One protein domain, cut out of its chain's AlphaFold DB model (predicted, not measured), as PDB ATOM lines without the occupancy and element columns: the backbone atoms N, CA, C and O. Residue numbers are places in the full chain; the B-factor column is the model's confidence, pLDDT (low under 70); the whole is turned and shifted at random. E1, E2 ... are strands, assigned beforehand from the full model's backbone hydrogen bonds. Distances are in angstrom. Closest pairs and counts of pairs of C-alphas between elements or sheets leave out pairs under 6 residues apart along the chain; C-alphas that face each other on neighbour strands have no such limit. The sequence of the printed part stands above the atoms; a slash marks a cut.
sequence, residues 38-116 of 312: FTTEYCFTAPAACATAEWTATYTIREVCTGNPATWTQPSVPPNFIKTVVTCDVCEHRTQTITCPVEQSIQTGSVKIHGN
ATOM      1  N   PHE A  38     127.137 111.540 130.935       91.94
ATOM      2  CA  PHE A  38     126.351 112.652 130.407       91.94
ATOM      3  C   PHE A  38     126.422 113.851 131.349       91.94
ATOM      4  O   PHE A  38     126.732 113.719 132.530       91.94
ATOM      5  N   THR A  39     126.183 115.048 130.817       93.44
ATOM      6  CA  THR A  39     126.100 116.279 131.610       93.44
ATOM      7  C   THR A  39     124.658 116.747 131.624       93.44
ATOM      8  O   THR A  39     124.032 116.815 130.569       93.44
ATOM      9  N   THR A  40     124.147 117.076 132.803       93.19
ATOM     10  CA  THR A  40     122.815 117.655 132.984       93.19
ATOM     11  C   THR A  40     122.933 119.009 133.668       93.19
ATOM     12  O   THR A  40     123.879 119.260 134.420       93.19
ATOM     13  N   GLU A  41     121.994 119.900 133.370       94.19
ATOM     14  CA  GLU A  41     121.904 121.221 133.974       94.19
ATOM     15  C   GLU A  41     120.467 121.467 134.418       94.19
ATOM     16  O   GLU A  41     119.532 121.233 133.652       94.19
ATOM     17  N   TYR A  42     120.283 121.904 135.661       93.69
ATOM     18  CA  TYR A  42     118.958 122.160 136.212       93.69
ATOM     19  C   TYR A  42     118.967 123.321 137.206       93.69
ATOM     20  O   TYR A  42     120.000 123.684 137.777       93.69
ATOM     21  N   CYS A  43     117.789 123.913 137.401       93.94
ATOM     22  CA  CYS A  43     117.583 124.995 138.352       93.94
ATOM     23  C   CYS A  43     117.062 124.442 139.681       93.94
ATOM     24  O   CYS A  43     116.139 123.627 139.713       93.94
ATOM     25  N   PHE A  44     117.631 124.925 140.778       94.69
ATOM     26  CA  PHE A  44     117.163 124.665 142.131       94.69
ATOM     27  C   PHE A  44     116.852 125.988 142.816       94.69
ATOM     28  O   PHE A  44     117.695 126.881 142.859       94.69
ATOM     29  N   THR A  45     115.647 126.110 143.354       94.81
ATOM     30  CA  THR A  45     115.206 127.315 144.050       94.81
ATOM     31  C   THR A  45     114.945 126.974 145.508       94.81
ATOM     32  O   THR A  45     114.194 126.046 145.802       94.81
ATOM     33  N   ALA A  46     115.568 127.716 146.418       94.25
ATOM     34  CA  ALA A  46     115.434 127.511 147.853       94.25
ATOM     35  C   ALA A  46     115.356 128.850 148.598       94.25
ATOM     36  O   ALA A  46     115.914 129.849 148.129       94.25
ATOM     37  N   PRO A  47     114.690 128.889 149.765       93.12
ATOM     38  CA  PRO A  47     114.744 130.052 150.634       93.12
ATOM     39  C   PRO A  47     116.178 130.270 151.124       93.12
ATOM     40  O   PRO A  47     116.881 129.326 151.502       93.12
ATOM     41  N   ALA A  48     116.592 131.530 151.117       90.06
ATOM     42  CA  ALA A  48     117.844 132.017 151.661       90.06
ATOM     43  C   ALA A  48     117.545 133.149 152.645       90.06
ATOM     44  O   ALA A  48     116.594 133.910 152.473       90.06
ATOM     45  N   ALA A  49     118.360 133.257 153.685       89.00
ATOM     46  CA  ALA A  49     118.209 134.299 154.684       89.00
ATOM     47  C   ALA A  49     119.576 134.746 155.194       89.00
ATOM     48  O   ALA A  49     120.533 133.971 155.242       89.00
ATOM     49  N   CYS A  50     119.641 136.005 155.606       87.06
ATOM     50  CA  CYS A  50     120.708 136.560 156.420       87.06
ATOM     51  C   CYS A  50     120.103 137.157 157.699       87.06
ATOM     52  O   CYS A  50     118.892 137.115 157.904       87.06
ATOM     53  N   ALA A  51     120.935 137.738 158.565       84.06
ATOM     54  CA  ALA A  51     120.462 138.322 159.822       84.06
ATOM     55  C   ALA A  51     119.422 139.451 159.637       84.06
ATOM     56  O   ALA A  51     118.705 139.780 160.580       84.06
ATOM     57  N   THR A  52     119.345 140.051 158.444       87.00
ATOM     58  CA  THR A  52     118.538 141.251 158.173       87.00
ATOM     59  C   THR A  52     117.412 141.053 157.162       87.00
ATOM     60  O   THR A  52     116.548 141.919 157.071       87.00
ATOM     61  N   ALA A  53     117.435 139.988 156.359       89.12
ATOM     62  CA  ALA A  53     116.479 139.792 155.272       89.12
ATOM     63  C   ALA A  53     116.362 138.319 154.868       89.12
ATOM     64  O   ALA A  53     117.302 137.538 155.022       89.12
ATOM     65  N   GLU A  54     115.225 137.986 154.266       91.81
ATOM     66  CA  GLU A  54     114.943 136.711 153.615       91.81
ATOM     67  C   GLU A  54     114.656 136.942 152.126       91.81
ATOM     68  O   GLU A  54     114.109 137.972 151.731       91.81
ATOM     69  N   TRP A  55     115.069 136.003 151.281       92.44
ATOM     70  CA  TRP A  55     114.809 136.036 149.846       92.44
ATOM     71  C   TRP A  55     114.782 134.626 149.262       92.44
ATOM     72  O   TRP A  55     115.180 133.645 149.883       92.44
ATOM     73  N   THR A  56     114.310 134.514 148.025       93.38
ATOM     74  CA  THR A  56     114.373 133.266 147.264       93.38
ATOM     75  C   THR A  56     115.654 133.250 146.429       93.38
ATOM     76  O   THR A  56     115.863 134.141 145.606       93.38
ATOM     77  N   ALA A  57     116.521 132.260 146.646       92.25
ATOM     78  CA  ALA A  57     117.746 132.066 145.873       92.25
ATOM     79  C   ALA A  57     117.532 130.999 144.797       92.25
ATOM     80  O   ALA A  57     116.969 129.939 145.071       92.25
ATOM     81  N   THR A  58     118.019 131.271 143.586       92.81
ATOM     82  CA  THR A  58     117.987 130.320 142.469       92.81
ATOM     83  C   THR A  58     119.410 129.950 142.086       92.81
ATOM     84  O   THR A  58     120.259 130.818 141.874       92.81
ATOM     85  N   TYR A  59     119.654 128.649 141.995       91.50
ATOM     86  CA  TYR A  59     120.939 128.054 141.679       91.50
ATOM     87  C   TYR A  59     120.841 127.294 140.362       91.50
ATOM     88  O   TYR A  59     119.940 126.477 140.180       91.50
ATOM     89  N   THR A  60     121.789 127.533 139.464       92.69
ATOM     90  CA  THR A  60     122.009 126.710 138.275       92.69
ATOM     91  C   THR A  60     123.069 125.676 138.611       92.69
ATOM     92  O   THR A  60     124.201 126.027 138.962       92.69
ATOM     93  N   ILE A  61     122.689 124.405 138.530       92.88
ATOM     94  CA  ILE A  61     123.528 123.270 138.897       92.88
ATOM     95  C   ILE A  61     123.862 122.500 137.637       92.88
ATOM     96  O   ILE A  61     122.967 122.032 136.938       92.88
ATOM     97  N   ARG A  62     125.159 122.357 137.370       91.25
ATOM     98  CA  ARG A  62     125.675 121.498 136.309       91.25
ATOM     99  C   ARG A  62     126.339 120.280 136.927       91.25
ATOM    100  O   ARG A  62     127.310 120.427 137.669       91.25
ATOM    101  N   GLU A  63     125.840 119.101 136.581       91.44
ATOM    102  CA  GLU A  63     126.315 117.812 137.080       91.44
ATOM    103  C   GLU A  63     126.811 116.927 135.942       91.44
ATOM    104  O   GLU A  63     126.217 116.870 134.864       91.44
ATOM    105  N   VAL A  64     127.904 116.209 136.205       90.88
ATOM    106  CA  VAL A  64     128.382 115.125 135.347       90.88
ATOM    107  C   VAL A  64     127.905 113.815 135.958       90.88
ATOM    108  O   VAL A  64     128.325 113.449 137.056       90.88
ATOM    109  N   CYS A  65     127.026 113.125 135.245       89.62
ATOM    110  CA  CYS A  65     126.383 111.902 135.689       89.62
ATOM    111  C   CYS A  65     126.874 110.690 134.895       89.62
ATOM    112  O   CYS A  65     127.309 110.802 133.747       89.62
ATOM    113  N   THR A  66     126.767 109.510 135.501       89.88
ATOM    114  CA  THR A  66     127.022 108.223 134.847       89.88
ATOM    115  C   THR A  66     125.731 107.408 134.793       89.88
ATOM    116  O   THR A  66     125.003 107.319 135.779       89.88
ATOM    117  N   GLY A  67     125.415 106.821 133.636       88.44
ATOM    118  CA  GLY A  67     124.213 106.006 133.429       88.44
ATOM    119  C   GLY A  67     123.394 106.420 132.207       88.44
ATOM    120  O   GLY A  67     123.906 107.041 131.280       88.44
ATOM    121  N   ASN A  68     122.114 106.046 132.193       89.00
ATOM    122  CA  ASN A  68     121.197 106.381 131.107       89.00
ATOM    123  C   ASN A  68     120.508 107.736 131.383       89.00
ATOM    124  O   ASN A  68     119.783 107.838 132.379       89.00
ATOM    125  N   PRO A  69     120.668 108.756 130.515       88.81
ATOM    126  CA  PRO A  69     120.025 110.059 130.702       88.81
ATOM    127  C   PRO A  69     118.492 109.976 130.702       88.81
ATOM    128  O   PRO A  69     117.847 110.765 131.380       88.81
ATOM    129  N   ALA A  70     117.897 108.992 130.015       89.31
ATOM    130  CA  ALA A  70     116.442 108.817 129.971       89.31
ATOM    131  C   ALA A  70     115.840 108.351 131.309       89.31
ATOM    132  O   ALA A  70     114.639 108.480 131.523       89.31
ATOM    133  N   THR A  71     116.661 107.795 132.203       89.94
ATOM    134  CA  THR A  71     116.237 107.345 133.539       89.94
ATOM    135  C   THR A  71     116.666 108.295 134.651       89.94
ATOM    136  O   THR A  71     116.400 108.021 135.818       89.94
ATOM    137  N   TRP A  72     117.376 109.376 134.320       91.88
ATOM    138  CA  TRP A  72     117.818 110.344 135.313       91.88
ATOM    139  C   TRP A  72     116.637 111.189 135.788       91.88
ATOM    140  O   TRP A  72     115.878 111.732 134.987       91.88
ATOM    141  N   THR A  73     116.503 111.316 137.104       94.25
ATOM    142  CA  THR A  73     115.507 112.175 137.745       94.25
ATOM    143  C   THR A  73     116.214 113.210 138.599       94.25
ATOM    144  O   THR A  73     117.106 112.861 139.376       94.25
ATOM    145  N   GLN A  74     115.784 114.464 138.492       92.81
ATOM    146  CA  GLN A  74     116.327 115.554 139.291       92.81
ATOM    147  C   GLN A  74     116.141 115.273 140.797       92.81
ATOM    148  O   GLN A  74     115.016 114.985 141.223       92.81
ATOM    149  N   PRO A  75     117.204 115.362 141.618       91.81
ATOM    150  CA  PRO A  75     117.078 115.210 143.061       91.81
ATOM    151  C   PRO A  75     116.328 116.405 143.669       91.81
ATOM    152  O   PRO A  75     116.476 117.545 143.231       91.81
ATOM    153  N   SER A  76     115.535 116.154 144.713       92.50
ATOM    154  CA  SER A  76     114.788 117.207 145.420       92.50
ATOM    155  C   SER A  76     115.695 118.164 146.197       92.50
ATOM    156  O   SER A  76     115.349 119.329 146.377       92.50
ATOM    157  N   VAL A  77     116.858 117.680 146.641       92.06
ATOM    158  CA  VAL A  77     117.953 118.483 147.189       92.06
ATOM    159  C   VAL A  77     119.211 118.127 146.400       92.06
ATOM    160  O   VAL A  77     119.601 116.957 146.405       92.06
ATOM    161  N   PRO A  78     119.840 119.093 145.716       92.94
ATOM    162  CA  PRO A  78     121.043 118.825 144.946       92.94
ATOM    163  C   PRO A  78     122.192 118.319 145.833       92.94
ATOM    164  O   PRO A  78     122.290 118.710 147.002       92.94
ATOM    165  N   PRO A  79     123.109 117.497 145.297       89.88
ATOM    166  CA  PRO A  79     124.358 117.188 145.978       89.88
ATOM    167  C   PRO A  79     125.136 118.476 146.271       89.88
ATOM    168  O   PRO A  79     125.035 119.462 145.543       89.88
ATOM    169  N   ASN A  80     125.950 118.455 147.329       91.31
ATOM    170  CA  ASN A  80     126.708 119.618 147.807       91.31
ATOM    171  C   ASN A  80     125.835 120.780 148.316       91.31
ATOM    172  O   ASN A  80     126.302 121.914 148.388       91.31
ATOM    173  N   PHE A  81     124.593 120.510 148.718       92.88
ATOM    174  CA  PHE A  81     123.787 121.434 149.509       92.88
ATOM    175  C   PHE A  81     123.592 120.880 150.916       92.88
ATOM    176  O   PHE A  81     123.422 119.677 151.110       92.88
ATOM    177  N   ILE A  82     123.602 121.770 151.902       92.06
ATOM    178  CA  ILE A  82     123.312 121.441 153.296       92.06
ATOM    179  C   ILE A  82     122.172 122.308 153.809       92.06
ATOM    180  O   ILE A  82     122.009 123.464 153.411       92.06
ATOM    181  N   LYS A  83     121.383 121.736 154.717       92.44
ATOM    182  CA  LYS A  83     120.395 122.493 155.478       92.44
ATOM    183  C   LYS A  83     121.094 123.166 156.648       92.44
ATOM    184  O   LYS A  83     121.746 122.497 157.446       92.44
ATOM    185  N   THR A  84     120.948 124.475 156.759       92.00
ATOM    186  CA  THR A  84     121.459 125.253 157.886       92.00
ATOM    187  C   THR A  84     120.326 126.031 158.524       92.00
ATOM    188  O   THR A  84     119.304 126.306 157.900       92.00
ATOM    189  N   VAL A  85     120.490 126.350 159.803       91.38
ATOM    190  CA  VAL A  85     119.528 127.167 160.535       91.38
ATOM    191  C   VAL A  85     120.109 128.563 160.674       91.38
ATOM    192  O   VAL A  85     121.193 128.722 161.234       91.38
ATOM    193  N   VAL A  86     119.393 129.560 160.165       89.75
ATOM    194  CA  VAL A  86     119.753 130.973 160.299       89.75
ATOM    195  C   VAL A  86     118.734 131.657 161.191       89.75
ATOM    196  O   VAL A  86     117.528 131.432 161.075       89.75
ATOM    197  N   THR A  87     119.242 132.491 162.094       91.00
ATOM    198  CA  THR A  87     118.418 133.374 162.910       91.00
ATOM    199  C   THR A  87     118.382 134.753 162.260       91.00
ATOM    200  O   THR A  87     119.435 135.346 162.025       91.00
ATOM    201  N   CYS A  88     117.185 135.250 161.963       90.75
ATOM    202  CA  CYS A  88     116.945 136.588 161.434       90.75
ATOM    203  C   CYS A  88     116.031 137.334 162.408       90.75
ATOM    204  O   CYS A  88     114.850 137.016 162.518       90.75
ATOM    205  N   ASP A  89     116.555 138.333 163.117       90.88
ATOM    206  CA  ASP A  89     115.784 139.047 164.148       90.88
ATOM    207  C   ASP A  89     114.698 139.966 163.563       90.88
ATOM    208  O   ASP A  89     113.781 140.378 164.278       90.88
ATOM    209  N   VAL A  90     114.803 140.275 162.268       91.69
ATOM    210  CA  VAL A  90     113.919 141.201 161.539       91.69
ATOM    211  C   VAL A  90     112.853 140.466 160.715       91.69
ATOM    212  O   VAL A  90     111.831 141.052 160.369       91.69
ATOM    213  N   CYS A  91     113.073 139.190 160.398       89.00
ATOM    214  CA  CYS A  91     112.177 138.405 159.553       89.00
ATOM    215  C   CYS A  91     110.940 137.939 160.338       89.00
ATOM    216  O   CYS A  91     110.998 137.766 161.558       89.00
ATOM    217  N   GLU A  92     109.835 137.668 159.630       91.00
ATOM    218  CA  GLU A  92     108.611 137.109 160.232       91.00
ATOM    219  C   GLU A  92     108.917 135.801 160.974       91.00
ATOM    220  O   GLU A  92     108.486 135.581 162.109       91.00
ATOM    221  N   HIS A  93     109.766 134.971 160.366       89.00
ATOM    222  CA  HIS A  93     110.273 133.746 160.959       89.00
ATOM    223  C   HIS A  93     111.673 133.988 161.528       89.00
ATOM    224  O   HIS A  93     112.657 134.043 160.785       89.00
ATOM    225  N   ARG A  94     111.769 134.092 162.861       88.75
ATOM    226  CA  ARG A  94     113.048 134.341 163.554       88.75
ATOM    227  C   ARG A  94     114.093 133.266 163.323       88.75
ATOM    228  O   ARG A  94     115.276 133.570 163.305       88.75
ATOM    229  N   THR A  95     113.675 132.016 163.185       93.00
ATOM    230  CA  THR A  95     114.562 130.875 162.961       93.00
ATOM    231  C   THR A  95     114.094 130.153 161.718       93.00
ATOM    232  O   THR A  95     112.963 129.673 161.673       93.00
ATOM    233  N   GLN A  96     114.959 130.077 160.713       90.44
ATOM    234  CA  GLN A  96     114.627 129.498 159.418       90.44
ATOM    235  C   GLN A  96     115.619 128.408 159.061       90.44
ATOM    236  O   GLN A  96     116.821 128.560 159.268       90.44
ATOM    237  N   THR A  97     115.109 127.311 158.507       92.62
ATOM    238  CA  THR A  97     115.956 126.293 157.887       92.62
ATOM    239  C   THR A  97     116.128 126.654 156.420       92.62
ATOM    240  O   THR A  97     115.174 126.576 155.652       92.62
ATOM    241  N   ILE A  98     117.338 127.041 156.038       92.56
ATOM    242  CA  ILE A  98     117.693 127.368 154.658       92.56
ATOM    243  C   ILE A  98     118.516 126.234 154.051       92.56
ATOM    244  O   ILE A  98     119.153 125.461 154.764       92.56
ATOM    245  N   THR A  99     118.475 126.108 152.726       93.38
ATOM    246  CA  THR A  99     119.284 125.126 151.993       93.38
ATOM    247  C   THR A  99     120.324 125.878 151.180       93.38
ATOM    248  O   THR A  99     119.987 126.601 150.244       93.38
ATOM    249  N   CYS A 100     121.586 125.723 151.563       90.19
ATOM    250  CA  CYS A 100     122.704 126.482 151.018       90.19
ATOM    251  C   CYS A 100     123.718 125.548 150.361       90.19
ATOM    252  O   CYS A 100     123.935 124.444 150.872       90.19
ATOM    253  N   PRO A 101     124.385 125.977 149.277       91.00
ATOM    254  CA  PRO A 101     125.530 125.252 148.761       91.00
ATOM    255  C   PRO A 101     126.634 125.213 149.820       91.00
ATOM    256  O   PRO A 101     126.878 126.202 150.521       91.00
ATOM    257  N   VAL A 102     127.299 124.068 149.932       89.62
ATOM    258  CA  VAL A 102     128.520 123.942 150.730       89.62
ATOM    259  C   VAL A 102     129.631 124.770 150.096       89.62
ATOM    260  O   VAL A 102     129.656 124.993 148.882       89.62
ATOM    261  N   GLU A 103     130.566 125.225 150.922       85.81
ATOM    262  CA  GLU A 103     131.735 125.965 150.465       85.81
ATOM    263  C   GLU A 103     132.510 125.218 149.368       85.81
ATOM    264  O   GLU A 103     132.706 124.006 149.433       85.81
ATOM    265  N   GLN A 104     132.973 125.948 148.349       83.19
ATOM    266  CA  GLN A 104     133.623 125.363 147.173       83.19
ATOM    267  C   GLN A 104     134.842 124.490 147.519       83.19
ATOM    268  O   GLN A 104     135.111 123.514 146.826       83.19
ATOM    269  N   SER A 105     135.547 124.807 148.609       83.38
ATOM    270  CA  SER A 105     136.720 124.074 149.105       83.38
ATOM    271  C   SER A 105     136.419 122.635 149.545       83.38
ATOM    272  O   SER A 105     137.330 121.809 149.585       83.38
ATOM    273  N   ILE A 106     135.156 122.324 149.847       83.44
ATOM    274  CA  ILE A 106     134.701 121.012 150.330       83.44
ATOM    275  C   ILE A 106     133.667 120.354 149.409       83.44
ATOM    276  O   ILE A 106     133.161 119.276 149.727       83.44
ATOM    277  N   GLN A 107     133.321 120.990 148.287       83.88
ATOM    278  CA  GLN A 107     132.424 120.398 147.299       83.88
ATOM    279  C   GLN A 107     133.054 119.130 146.720       83.88
ATOM    280  O   GLN A 107     134.236 119.098 146.378       83.88
ATOM    281  N   THR A 108     132.249 118.080 146.592       78.19
ATOM    282  CA  THR A 108     132.675 116.820 145.981       78.19
ATOM    283  C   THR A 108     132.107 116.683 144.570       78.19
ATOM    284  O   THR A 108     131.003 117.142 144.271       78.19
ATOM    285  N   GLY A 109     132.864 116.036 143.683       77.69
ATOM    286  CA  GLY A 109     132.453 115.784 142.300       77.69
ATOM    287  C   GLY A 109     132.644 116.970 141.347       77.69
ATOM    288  O   GLY A 109     133.246 117.987 141.678       77.69
ATOM    289  N   SER A 110     132.151 116.818 140.117       73.88
ATOM    290  CA  SER A 110     132.239 117.828 139.048       73.88
ATOM    291  C   SER A 110     131.020 118.753 139.027       73.88
ATOM    292  O   SER A 110     130.498 119.067 137.959       73.88
ATOM    293  N   VAL A 111     130.531 119.142 140.207       78.00
ATOM    294  CA  VAL A 111     129.358 120.008 140.330       78.00
ATOM    295  C   VAL A 111     129.802 121.461 140.229       78.00
ATOM    296  O   VAL A 111     130.685 121.897 140.963       78.00
ATOM    297  N   LYS A 112     129.198 122.222 139.313       79.62
ATOM    298  CA  LYS A 112     129.341 123.683 139.272       79.62
ATOM    299  C   LYS A 112     128.023 124.317 139.676       79.62
ATOM    300  O   LYS A 112     126.994 124.030 139.068       79.62
ATOM    301  N   ILE A 113     128.080 125.166 140.697       81.75
ATOM    302  CA  ILE A 113     126.927 125.865 141.259       81.75
ATOM    303  C   ILE A 113     127.106 127.354 140.970       81.75
ATOM    304  O   ILE A 113     128.089 127.959 141.395       81.75
ATOM    305  N   HIS A 114     126.152 127.943 140.256       78.12
ATOM    306  CA  HIS A 114     126.086 129.382 140.004       78.12
ATOM    307  C   HIS A 114     124.794 129.941 140.604       78.12
ATOM    308  O   HIS A 114     123.745 129.321 140.469       78.12
ATOM    309  N   GLY A 115     124.850 131.098 141.266       77.44
ATOM    310  CA  GLY A 115     123.658 131.721 141.843       77.44
ATOM    311  C   GLY A 115     123.966 132.940 142.709       77.44
ATOM    312  O   GLY A 115     125.122 133.253 142.979       77.44
ATOM    313  N   ASN A 116     122.908 133.615 143.151       78.00
ATOM    314  CA  ASN A 116     122.937 134.773 144.055       78.00
ATOM    315  C   ASN A 116     122.726 134.389 145.536       78.00
ATOM    316  O   ASN A 116     122.358 135.233 146.354       78.00
TER     317      ASN A 116
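What this domain is: This is residues 38 to 116 of the 312 residues of an uncharacterized protein of Valsa malicola (UniProt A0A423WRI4). A long, twisted hairpin of E1 and E2, widened by the short strand E5 beside E2, faces a second, shorter hairpin of E3 and E4 over part of its length, toward the end where E1 turns into E2. The two sheets make a small, loose sandwich, only partly face to face, and the long hairpin makes the longest axis. The printed part has 79 residues with no named helix and five named strands, E1 E2 E3 E4 E5 along the chain; the sheet orders are E1 - E2 - E5 and E3 - E4, both antiparallel, and the class is all strand. The whole is loose, with a radius of gyration of the C-alphas of 14.5 A, and elongated, spanning 46 by 26 by 17 A.

Where its parts are: E1 is residues 38 to 49, 33.5 A from first to last C-alpha, beginning at C-alpha 38 (126.351, 112.652, 130.407). E2, the longest strand, is residues 54 to 66 and 36.2 A long. E5 is residues 112 to 115, ending at C-alpha 115 (123.658, 131.721, 141.843). E3 is residues 81 to 87, 18.7 A, beginning at C-alpha 81 (123.787, 121.434, 149.509), and E4 is residues 95 to 101, 18.8 A.

How they stand to each other: E1 and E2 form an antiparallel hairpin at 160 degrees between directions, with N 40 and O 63 at 2.9 A and N 48 and O 55 at 2.8 A within hydrogen-bond range. E2 is the inner strand, and E5 is its antiparallel neighbour at 162 degrees, with N 60 and O 114 2.8 A apart. E3 and E4 form the other antiparallel hairpin at 150 degrees, with N 84 and O 98 2.9 A apart. In the sandwich, two sheets face to face, the facing parts are 11.5 A centre to centre, and the strands of one sheet stand at 16 degrees to those of the other. E1 and E4 have 10 pairs of C-alphas within 8 A, the closest being those of Ala 48 and Ile 98, 5.5 A apart. E2 and E4 are near each other, with 7 pairs within 10 A. E3 and E5 are apart.

The domain as a whole: The C-alphas farthest apart, those of Asn 68 and Val 90, are 46.8 A from each other. The printed part has no cut. The link E2 to E3, 14 residues, is long; E1 to E2 is tight, and E3 to E4 and E4 to E5 are short. The mean pLDDT of the printed part is 89.4, no printed residue is under 70, and the mean for E5 is 79.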